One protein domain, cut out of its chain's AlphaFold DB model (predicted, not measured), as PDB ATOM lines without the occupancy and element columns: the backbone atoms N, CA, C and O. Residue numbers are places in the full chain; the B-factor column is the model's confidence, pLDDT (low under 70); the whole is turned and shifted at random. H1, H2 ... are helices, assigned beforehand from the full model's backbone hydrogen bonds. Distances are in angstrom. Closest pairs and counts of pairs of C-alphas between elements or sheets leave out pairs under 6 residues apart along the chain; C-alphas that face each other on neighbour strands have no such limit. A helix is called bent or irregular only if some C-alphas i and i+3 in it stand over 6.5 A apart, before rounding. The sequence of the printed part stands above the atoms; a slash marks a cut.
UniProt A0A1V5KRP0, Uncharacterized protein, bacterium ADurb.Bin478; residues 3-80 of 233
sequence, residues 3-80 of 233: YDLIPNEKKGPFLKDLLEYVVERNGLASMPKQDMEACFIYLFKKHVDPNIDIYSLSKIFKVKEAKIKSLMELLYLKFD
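What this domain is: This is residues 3 to 80 of the 233 residues of an uncharacterized protein of bacterium ADurb.Bin478 (UniProt A0A1V5KRP0). H1 and H2 form a helical hairpin shaped like a V, nearest where H1 begins and H2 ends, while H4 crosses H2 on the side away from H1. H2 is thus in the middle, short H3 packs on the first part of H4, and residues 24 to 29 stick out at the open end of the V. The printed part has 78 residues with four named helices, in the order H1, H2, H3, H4, and no named strand: all helix. It is compact, with a radius of gyration of the C-alphas of 12.2 A, and spans 33 by 28 by 20 A.

How they stand to each other: H1, residues 8 to 26, touches H2, residues 33 to 47; the closest C-alphas, of Lys 10 and His 47, are 6.2 A apart. This hairpin runs opposite ways at a steep tilt of 38 degrees, only just past shallow. H3, residues 54 to 61, is close to H2 but not clearly touching, with the closest C-alphas, of Ile 41 and Leu 57, 7.6 A apart. H4, residues 65 to 78, touches H2 with residues 71 to 75 alone, about perpendicular at 83 degrees; the closest C-alphas, of Ala 38 and Leu 71, are 5.1 A apart. With residues 65 to 69 alone H4 touches H3, about perpendicular at 87 degrees; the closest C-alphas, of Ser 58 and Glu 65, are 5.3 A apart. H1 is apart from H3 and H4. In H2, H3 and H4 every O i to N i+4 pair is within hydrogen-bond range; in H1, 12 of 15 are.

Where its parts are: H1 begins at C-alpha 8 (145.336, 154.463, 136.170) and is 27.3 A long; it is only just irregular, C-alphas 9 and 12 being 6.8 A apart. H2 measures 21.0 A, H3 10.4 A and H4 19.5 A, ending at C-alpha 78 (153.203, 134.014, 121.116).

The domain as a whole: The farthest C-alphas, of Leu 28 and Tyr 55, are 33.5 A apart. The printed part has no cut and no long link; H3 to H4 is tight. Confidence is under 70 at residues 23 to 30, 73 to 74 and 76 to 80.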
ATOM      1  N   TYR A   3     152.063 155.036 127.946       78.44
ATOM      2  CA  TYR A   3     151.716 154.817 129.352       78.44
ATOM      3  C   TYR A   3     150.594 155.734 129.869       78.44
ATOM      4  O   TYR A   3     149.820 155.334 130.734       78.44
ATOM      5  N   ASP A   4     150.468 156.942 129.316       83.62
ATOM      6  CA  ASP A   4     149.436 157.907 129.716       83.62
ATOM      7  C   ASP A   4     148.060 157.557 129.136       83.62
ATOM      8  O   ASP A   4     147.046 158.041 129.626       83.62
ATOM      9  N   LEU A   5     148.023 156.703 128.107       83.62
ATOM     10  CA  LEU A   5     146.791 156.211 127.485       83.62
ATOM     11  C   LEU A   5     146.194 155.012 128.235       83.62
ATOM     12  O   LEU A   5     145.093 154.575 127.912       83.62
ATOM     13  N   ILE A   6     146.914 154.463 129.217       86.81
ATOM     14  CA  ILE A   6     146.453 153.341 130.035       86.81
ATOM     15  C   ILE A   6     145.708 153.917 131.250       86.81
ATOM     16  O   ILE A   6     146.298 154.718 131.984       86.81
ATOM     17  N   PRO A   7     144.450 153.514 131.517       87.62
ATOM     18  CA  PRO A   7     143.721 153.942 132.710       87.62
ATOM     19  C   PRO A   7     144.523 153.662 133.985       87.62
ATOM     20  O   PRO A   7     145.155 152.612 134.097       87.62
ATOM     21  N   ASN A   8     144.496 154.573 134.966       87.81
ATOM     22  CA  ASN A   8     145.336 154.463 136.170       87.81
ATOM     23  C   ASN A   8     145.164 153.121 136.899       87.81
ATOM     24  O   ASN A   8     146.143 152.492 137.289       87.81
ATOM     25  N   GLU A   9     143.930 152.645 136.988       88.94
ATOM     26  CA  GLU A   9     143.548 151.363 137.585       88.94
ATOM     27  C   GLU A   9     143.959 150.121 136.772       88.94
ATOM     28  O   GLU A   9     143.978 149.008 137.293       88.94
ATOM     29  N   LYS A  10     144.383 150.300 135.516       88.56
ATOM     30  CA  LYS A  10     144.929 149.243 134.650       88.56
ATOM     31  C   LYS A  10     146.456 149.269 134.547       88.56
ATOM     32  O   LYS A  10     147.034 148.281 134.108       88.56
ATOM     33  N   LYS A  11     147.129 150.339 134.994       89.94
ATOM     34  CA  LYS A  11     148.599 150.471 134.922       89.94
ATOM     35  C   LYS A  11     149.332 149.384 135.707       89.94
ATOM     36  O   LYS A  11     150.274 148.798 135.183       89.94
ATOM     37  N   GLY A  12     148.890 149.093 136.931       87.50
ATOM     38  CA  GLY A  12     149.473 148.037 137.768       87.50
ATOM     39  C   GLY A  12     149.386 146.651 137.111       87.50
ATOM     40  O   GLY A  12     150.429 146.044 136.873       87.50
ATOM     41  N   PRO A  13     148.177 146.175 136.751       88.06
ATOM     42  CA  PRO A  13     147.996 144.920 136.020       88.06
ATOM     43  C   PRO A  13     148.772 144.859 134.698       88.06
ATOM     44  O   PRO A  13     149.412 143.856 134.406       88.06
ATOM     45  N   PHE A  14     148.778 145.948 133.927       89.44
ATOM     46  CA  PHE A  14     149.516 146.026 132.669       89.44
ATOM     47  C   PHE A  14     151.025 145.841 132.865       89.44
ATOM     48  O   PHE A  14     151.651 145.075 132.138       89.44
ATOM     49  N   LEU A  15     151.620 146.546 133.836       88.50
ATOM     50  CA  LEU A  15     153.053 146.450 134.123       88.50
ATOM     51  C   LEU A  15     153.428 145.084 134.695       88.50
ATOM     52  O   LEU A  15     154.489 144.567 134.355       88.50
ATOM     53  N   LYS A  16     152.563 144.503 135.531       86.06
ATOM     54  CA  LYS A  16     152.751 143.152 136.057       86.06
ATOM     55  C   LYS A  16     152.826 142.136 134.914       86.06
ATOM     56  O   LYS A  16     153.839 141.459 134.792       86.06
ATOM     57  N   ASP A  17     151.821 142.110 134.039       84.88
ATOM     58  CA  ASP A  17     151.804 141.198 132.892       84.88
ATOM     59  C   ASP A  17     152.990 141.468 131.947       84.88
ATOM     60  O   ASP A  17     153.612 140.535 131.447       84.88
ATOM     61  N   LEU A  18     153.354 142.737 131.711       86.00
ATOM     62  CA  LEU A  18     154.522 143.091 130.895       86.00
ATOM     63  C   LEU A  18     155.811 142.496 131.466       86.00
ATOM     64  O   LEU A  18     156.613 141.947 130.713       86.00
ATOM     65  N   LEU A  19     156.010 142.601 132.780       83.12
ATOM     66  CA  LEU A  19     157.174 142.037 133.454       83.12
ATOM     67  C   LEU A  19     157.161 140.508 133.410       83.12
ATOM     68  O   LEU A  19     158.200 139.931 133.112       83.12
ATOM     69  N   GLU A  20     156.015 139.857 133.615       78.81
ATOM     70  CA  GLU A  20     155.882 138.399 133.471       78.81
ATOM     71  C   GLU A  20     156.263 137.950 132.047       78.81
ATOM     72  O   GLU A  20     157.133 137.097 131.862       78.81
ATOM     73  N   TYR A  21     155.716 138.594 131.011       74.31
ATOM     74  CA  TYR A  21     156.028 138.245 129.620       74.31
ATOM     75  C   TYR A  21     157.479 138.540 129.213       74.31
ATOM     76  O   TYR A  21     158.021 137.847 128.347       74.31
ATOM     77  N   VAL A  22     158.115 139.561 129.791       71.62
ATOM     78  CA  VAL A  22     159.514 139.900 129.495       71.62
ATOM     79  C   VAL A  22     160.472 138.992 130.268       71.62
ATOM     80  O   VAL A  22     161.355 138.400 129.651       71.62
ATOM     81  N   VAL A  23     160.281 138.849 131.580       65.69
ATOM     82  CA  VAL A  23     161.229 138.209 132.503       65.69
ATOM     83  C   VAL A  23     161.042 136.695 132.566       65.69
ATOM     84  O   VAL A  23     162.026 135.966 132.473       65.69
ATOM     85  N   GLU A  24     159.812 136.183 132.681       58.69
ATOM     86  CA  GLU A  24     159.608 134.733 132.841       58.69
ATOM     87  C   GLU A  24     159.823 133.974 131.530       58.69
ATOM     88  O   GLU A  24     160.308 132.844 131.537       58.69
ATOM     89  N   ARG A  25     159.506 134.591 130.383       59.25
ATOM     90  CA  ARG A  25     159.583 133.907 129.081       59.25
ATOM     91  C   ARG A  25     160.898 134.075 128.328       59.25
ATOM     92  O   ARG A  25     161.222 133.205 127.527       59.25
ATOM     93  N   ASN A  26     161.642 135.160 128.550       54.22
ATOM     94  CA  ASN A  26     162.951 135.377 127.908       54.22
ATOM     95  C   ASN A  26     164.122 135.379 128.909       54.22
ATOM     96  O   ASN A  26     165.278 135.497 128.500       54.22
ATOM     97  N   GLY A  27     163.854 135.231 130.211       54.31
ATOM     98  CA  GLY A  27     164.864 135.377 131.256       54.31
ATOM     99  C   GLY A  27     165.393 136.812 131.338       54.31
ATOM    100  O   GLY A  27     164.677 137.778 131.088       54.31
ATOM    101  N   LEU A  28     166.682 136.959 131.658       50.41
ATOM    102  CA  LEU A  28     167.388 138.251 131.651       50.41
ATOM    103  C   LEU A  28     167.870 138.675 130.247       50.41
ATOM    104  O   LEU A  28     168.548 139.695 130.111       50.41
ATOM    105  N   ALA A  29     167.582 137.890 129.204       54.50
ATOM    106  CA  ALA A  29     168.007 138.196 127.844       54.50
ATOM    107  C   ALA A  29     167.123 139.282 127.210       54.50
ATOM    108  O   ALA A  29     165.944 139.431 127.528       54.50
ATOM    109  N   SER A  30     167.685 140.047 126.272       61.44
ATOM    110  CA  SER A  30     166.946 141.109 125.590       61.44
ATOM    111  C   SER A  30     165.863 140.537 124.669       61.44
ATOM    112  O   SER A  30     166.171 139.777 123.749       61.44
ATOM    113  N   MET A  31     164.613 140.968 124.858       73.25
ATOM    114  CA  MET A  31     163.514 140.671 123.936       73.25
ATOM    115  C   MET A  31     163.752 141.366 122.579       73.25
ATOM    116  O   MET A  31     164.057 142.564 122.552       73.25
ATOM    117  N   PRO A  32     163.588 140.667 121.439       77.94
ATOM    118  CA  PRO A  32     163.645 141.294 120.125       77.94
ATOM    119  C   PRO A  32     162.635 142.440 120.007       77.94
ATOM    120  O   PRO A  32     161.495 142.328 120.454       77.94
ATOM    121  N   LYS A  33     163.015 143.532 119.335       81.56
ATOM    122  CA  LYS A  33     162.164 144.730 119.212       81.56
ATOM    123  C   LYS A  33     160.757 144.423 118.685       81.56
ATOM    124  O   LYS A  33     159.791 144.976 119.193       81.56
ATOM    125  N   GLN A  34     160.641 143.551 117.682       79.19
ATOM    126  CA  GLN A  34     159.343 143.162 117.118       79.19
ATOM    127  C   GLN A  34     158.475 142.404 118.129       79.19
ATOM    128  O   GLN A  34     157.272 142.637 118.184       79.19
ATOM    129  N   ASP A  35     159.081 141.557 118.960       74.56
ATOM    130  CA  ASP A  35     158.370 140.813 120.001       74.56
ATOM    131  C   ASP A  35     157.905 141.741 121.125       74.56
ATOM    132  O   ASP A  35     156.805 141.574 121.646       74.56
ATOM    133  N   MET A  36     158.701 142.763 121.447       82.00
ATOM    134  CA  MET A  36     158.337 143.789 122.423       82.00
ATOM    135  C   MET A  36     157.213 144.692 121.902       82.00
ATOM    136  O   MET A  36     156.246 144.939 122.617       82.00
ATOM    137  N   GLU A  37     157.298 145.143 120.643       86.12
ATOM    138  CA  GLU A  37     156.233 145.901 119.971       86.12
ATOM    139  C   GLU A  37     154.924 145.103 119.927       86.12
ATOM    140  O   GLU A  37     153.866 145.647 120.239       86.12
ATOM    141  N   ALA A  38     155.006 143.815 119.588       83.88
ATOM    142  CA  ALA A  38     153.876 142.904 119.639       83.88
ATOM    143  C   ALA A  38     153.317 142.857 121.068       83.88
ATOM    144  O   ALA A  38     152.183 143.275 121.276       83.88
ATOM    145  N   CYS A  39     154.119 142.463 122.063       84.00
ATOM    146  CA  CYS A  39     153.712 142.355 123.469       84.00
ATOM    147  C   CYS A  39     152.962 143.603 123.972       84.00
ATOM    148  O   CYS A  39     151.875 143.486 124.539       84.00
ATOM    149  N   PHE A  40     153.475 144.804 123.684       88.25
ATOM    150  CA  PHE A  40     152.800 146.051 124.048       88.25
ATOM    151  C   PHE A  40     151.418 146.204 123.409       88.25
ATOM    152  O   PHE A  40     150.482 146.609 124.095       88.25
ATOM    153  N   ILE A  41     151.270 145.879 122.122       88.38
ATOM    154  CA  ILE A  41     149.975 145.926 121.429       88.38
ATOM    155  C   ILE A  41     148.985 144.945 122.073       88.38
ATOM    156  O   ILE A  41     147.832 145.307 122.303       88.38
ATOM    157  N   TYR A  42     149.431 143.735 122.422       85.50
ATOM    158  CA  TYR A  42     148.580 142.732 123.070       85.50
ATOM    159  C   TYR A  42     148.129 143.165 124.454       85.50
ATOM    160  O   TYR A  42     146.937 143.134 124.737       85.50
ATOM    161  N   LEU A  43     149.054 143.615 125.303       87.31
ATOM    162  CA  LEU A  43     148.710 144.069 126.648       87.31
ATOM    163  C   LEU A  43     147.815 145.304 126.610       87.31
ATOM    164  O   LEU A  43     146.926 145.442 127.447       87.31
ATOM    165  N   PHE A  44     148.002 146.175 125.615       89.38
ATOM    166  CA  PHE A  44     147.136 147.329 125.420       89.38
ATOM    167  C   PHE A  44     145.720 146.887 125.053       89.38
ATOM    168  O   PHE A  44     144.765 147.303 125.702       89.38
ATOM    169  N   LYS A  45     145.574 145.976 124.086       87.00
ATOM    170  CA  LYS A  45     144.274 145.390 123.736       87.00
ATOM    171  C   LYS A  45     143.648 144.666 124.937       87.00
ATOM    172  O   LYS A  45     142.497 144.901 125.259       87.00
ATOM    173  N   LYS A  46     144.407 143.856 125.677       85.31
ATOM    174  CA  LYS A  46     143.915 143.098 126.841       85.31
ATOM    175  C   LYS A  46     143.401 143.995 127.973       85.31
ATOM    176  O   LYS A  46     142.352 143.712 128.548       85.31
ATOM    177  N   HIS A  47     144.147 145.042 128.326       86.00
ATOM    178  CA  HIS A  47     143.893 145.820 129.546       86.00
ATOM    179  C   HIS A  47     143.179 147.148 129.317       86.00
ATOM    180  O   HIS A  47     142.519 147.628 130.239       86.00
ATOM    181  N   VAL A  48     143.322 147.750 128.134       86.75
ATOM    182  CA  VAL A  48     142.752 149.069 127.820       86.75
ATOM    183  C   VAL A  48     141.448 148.926 127.046       86.75
ATOM    184  O   VAL A  48     140.434 149.455 127.488       86.75
ATOM    185  N   ASP A  49     141.460 148.195 125.929       82.75
ATOM    186  CA  ASP A  49     140.265 147.967 125.110       82.75
ATOM    187  C   ASP A  49     140.385 146.675 124.273       82.75
ATOM    188  O   ASP A  49     141.061 146.669 123.236       82.75
ATOM    189  N   PRO A  50     139.711 145.579 124.676       80.62
ATOM    190  CA  PRO A  50     139.750 144.305 123.955       80.62
ATOM    191  C   PRO A  50     139.217 144.384 122.525       80.62
ATOM    192  O   PRO A  50     139.661 143.634 121.650       80.62
ATOM    193  N   ASN A  51     138.308 145.320 122.256       79.38
ATOM    194  CA  ASN A  51     137.608 145.433 120.981       79.38
ATOM    195  C   ASN A  51     138.249 146.452 120.037       79.38
ATOM    196  O   ASN A  51     137.765 146.625 118.920       79.38
ATOM    197  N   ILE A  52     139.364 147.070 120.440       84.62
ATOM    198  CA  ILE A  52     140.049 148.064 119.618       84.62
ATOM    199  C   ILE A  52     140.437 147.492 118.248       84.62
ATOM    200  O   ILE A  52     141.001 146.392 118.130       84.62
ATOM    201  N   ASP A  53     140.118 148.255 117.205       84.44
ATOM    202  CA  ASP A  53     140.380 147.891 115.820       84.44
ATOM    203  C   ASP A  53     141.835 148.200 115.397       84.44
ATOM    204  O   ASP A  53     142.579 148.948 116.043       84.44
ATOM    205  N   ILE A  54     142.256 147.606 114.276       82.31
ATOM    206  CA  ILE A  54     143.623 147.722 113.741       82.31
ATOM    207  C   ILE A  54     143.974 149.164 113.353       82.31
ATOM    208  O   ILE A  54     145.120 149.585 113.530       82.31
ATOM    209  N   TYR A  55     143.014 149.921 112.828       83.81
ATOM    210  CA  TYR A  55     143.221 151.304 112.418       83.81
ATOM    211  C   TYR A  55     143.469 152.198 113.640       83.81
ATOM    212  O   TYR A  55     144.429 152.973 113.665       83.81
ATOM    213  N   SER A  56     142.686 152.022 114.699       88.00
ATOM    214  CA  SER A  56     142.836 152.706 115.981       88.00
ATOM    215  C   SER A  56     144.183 152.381 116.640       88.00
ATOM    216  O   SER A  56     144.917 153.293 117.033       88.00
ATOM    217  N   LEU A  57     144.592 151.107 116.644       88.06
ATOM    218  CA  LEU A  57     145.930 150.695 117.092       88.06
ATOM    219  C   LEU A  57     147.050 151.337 116.257       88.06
ATOM    220  O   LEU A  57     148.048 151.797 116.815       88.06
ATOM    221  N   SER A  58     146.885 151.423 114.934       90.06
ATOM    222  CA  SER A  58     147.880 152.034 114.040       90.06
ATOM    223  C   SER A  58     148.154 153.503 114.390       90.06
ATOM    224  O   SER A  58     149.310 153.939 114.396       90.06
ATOM    225  N   LYS A  59     147.108 154.247 114.778       90.88
ATOM    226  CA  LYS A  59     147.212 155.642 115.224       90.88
ATOM    227  C   LYS A  59     147.885 155.770 116.585       90.88
ATOM    228  O   LYS A  59     148.761 156.619 116.740       90.88
ATOM    229  N   ILE A  60     147.504 154.930 117.548       90.81
ATOM    230  CA  ILE A  60     148.040 154.957 118.918       90.81
ATOM    231  C   ILE A  60     149.538 154.648 118.923       90.81
ATOM    232  O   ILE A  60     150.335 155.407 119.478       90.81
ATOM    233  N   PHE A  61     149.931 153.558 118.265       89.38
ATOM    234  CA  PHE A  61     151.319 153.101 118.234       89.38
ATOM    235  C   PHE A  61     152.157 153.797 117.154       89.38
ATOM    236  O   PHE A  61     153.371 153.601 117.102       89.38
ATOM    237  N   LYS A  62     151.533 154.630 116.308       90.50
ATOM    238  CA  LYS A  62     152.170 155.346 115.189       90.50
ATOM    239  C   LYS A  62     152.909 154.398 114.239       90.50
ATOM    240  O   LYS A  62     154.043 154.645 113.832       90.50
ATOM    241  N   VAL A  63     152.251 153.300 113.878       88.44
ATOM    242  CA  VAL A  63     152.793 152.259 112.996       88.44
ATOM    243  C   VAL A  63     151.809 152.002 111.864       88.44
ATOM    244  O   VAL A  63     150.606 152.096 112.066       88.44
ATOM    245  N   LYS A  64     152.293 151.647 110.669       91.19
ATOM    246  CA  LYS A  64     151.421 151.294 109.535       91.19
ATOM    247  C   LYS A  64     150.501 150.122 109.900       91.19
ATOM    248  O   LYS A  64     150.972 149.141 110.474       91.19
ATOM    249  N   GLU A  65     149.241 150.163 109.467       86.00
ATOM    250  CA  GLU A  65     148.259 149.089 109.698       86.00
ATOM    251  C   GLU A  65     148.758 147.706 109.269       86.00
ATOM    252  O   GLU A  65     148.557 146.731 109.983       86.00
ATOM    253  N   ALA A  66     149.463 147.612 108.135       83.44
ATOM    254  CA  ALA A  66     150.045 146.352 107.670       83.44
ATOM    255  C   ALA A  66     151.033 145.749 108.687       83.44
ATOM    256  O   ALA A  66     151.059 144.536 108.889       83.44
ATOM    257  N   LYS A  67     151.811 146.597 109.373       84.56
ATOM    258  CA  LYS A  67     152.718 146.161 110.437       84.56
ATOM    259  C   LYS A  67     151.945 145.796 111.706       84.56
ATOM    260  O   LYS A  67     152.291 144.800 112.323       84.56
ATOM    261  N   ILE A  68     150.880 146.523 112.062       85.31
ATOM    262  CA  ILE A  68     149.990 146.133 113.172       85.31
ATOM    263  C   ILE A  68     149.361 144.760 112.912       85.31
ATOM    264  O   ILE A  68     149.383 143.927 113.806       85.31
ATOM    265  N   LYS A  69     148.875 144.484 111.695       77.06
ATOM    266  CA  LYS A  69     148.344 143.163 111.306       77.06
ATOM    267  C   LYS A  69     149.374 142.054 111.508       77.06
ATOM    268  O   LYS A  69     149.094 141.087 112.202       77.06
ATOM    269  N   SER A  70     150.585 142.241 110.985       76.44
ATOM    270  CA  SER A  70     151.673 141.270 111.146       76.44
ATOM    271  C   SER A  70     152.080 141.068 112.614       76.44
ATOM    272  O   SER A  70     152.311 139.940 113.041       76.44
ATOM    273  N   LEU A  71     152.131 142.141 113.410       82.19
ATOM    274  CA  LEU A  71     152.411 142.048 114.844       82.19
ATOM    275  C   LEU A  71     151.270 141.350 115.595       82.19
ATOM    276  O   LEU A  71     151.549 140.555 116.481       82.19
ATOM    277  N   MET A  72     150.010 141.585 115.223       74.69
ATOM    278  CA  MET A  72     148.839 140.901 115.785       74.69
ATOM    279  C   MET A  72     148.838 139.398 115.484       74.69
ATOM    280  O   MET A  72     148.531 138.601 116.361       74.69
ATOM    281  N   GLU A  73     149.243 138.979 114.288       68.38
ATOM    282  CA  GLU A  73     149.439 137.553 113.980       68.38
ATOM    283  C   GLU A  73     150.539 136.940 114.861       68.38
ATOM    284  O   GLU A  73     150.363 135.874 115.451       68.38
ATOM    285  N   LEU A  74     151.658 137.652 115.024       68.50
ATOM    286  CA  LEU A  74     152.735 137.247 115.926       68.50
ATOM    287  C   LEU A  74     152.275 137.216 117.393       68.50
ATOM    288  O   LEU A  74     152.746 136.377 118.166       68.50
ATOM    289  N   LEU A  75     151.321 138.077 117.762       70.75
ATOM    290  CA  LEU A  75     150.705 138.113 119.081       70.75
ATOM    291  C   LEU A  75     149.895 136.869 119.397       70.75
ATOM    292  O   LEU A  75     150.150 136.239 120.423       70.75
ATOM    293  N   TYR A  76     148.981 136.494 118.502       61.38
ATOM    294  CA  TYR A  76     148.215 135.251 118.614       61.38
ATOM    295  C   TYR A  76     149.139 134.039 118.750       61.38
ATOM    296  O   TYR A  76     148.923 133.158 119.578       61.38
ATOM    297  N   LEU A  77     150.234 134.019 117.989       56.97
ATOM    298  CA  LEU A  77     151.180 132.911 118.029       56.97
ATOM    299  C   LEU A  77     151.956 132.824 119.344       56.97
ATOM    300  O   LEU A  77     152.298 131.712 119.763       56.97
ATOM    301  N   LYS A  78     152.273 133.959 119.980       63.06
ATOM    302  CA  LYS A  78     153.203 134.014 121.116       63.06
ATOM    303  C   LYS A  78     152.539 134.249 122.472       63.06
ATOM    304  O   LYS A  78     153.024 133.654 123.429       63.06
ATOM    305  N   PHE A  79     151.485 135.054 122.594       60.94
ATOM    306  CA  PHE A  79     151.063 135.639 123.880       60.94
ATOM    307  C   PHE A  79     149.654 135.255 124.359       60.94
ATOM    308  O   PHE A  79     149.408 135.364 125.561       60.94
ATOM    309  N   ASP A  80     148.780 134.750 123.487       59.16
ATOM    310  CA  ASP A  80     147.465 134.233 123.889       59.16
ATOM    311  C   ASP A  80     147.572 132.763 124.333       59.16
ATOM    312  O   ASP A  80     147.693 131.849 123.517       59.16
TER     313      ASP A  80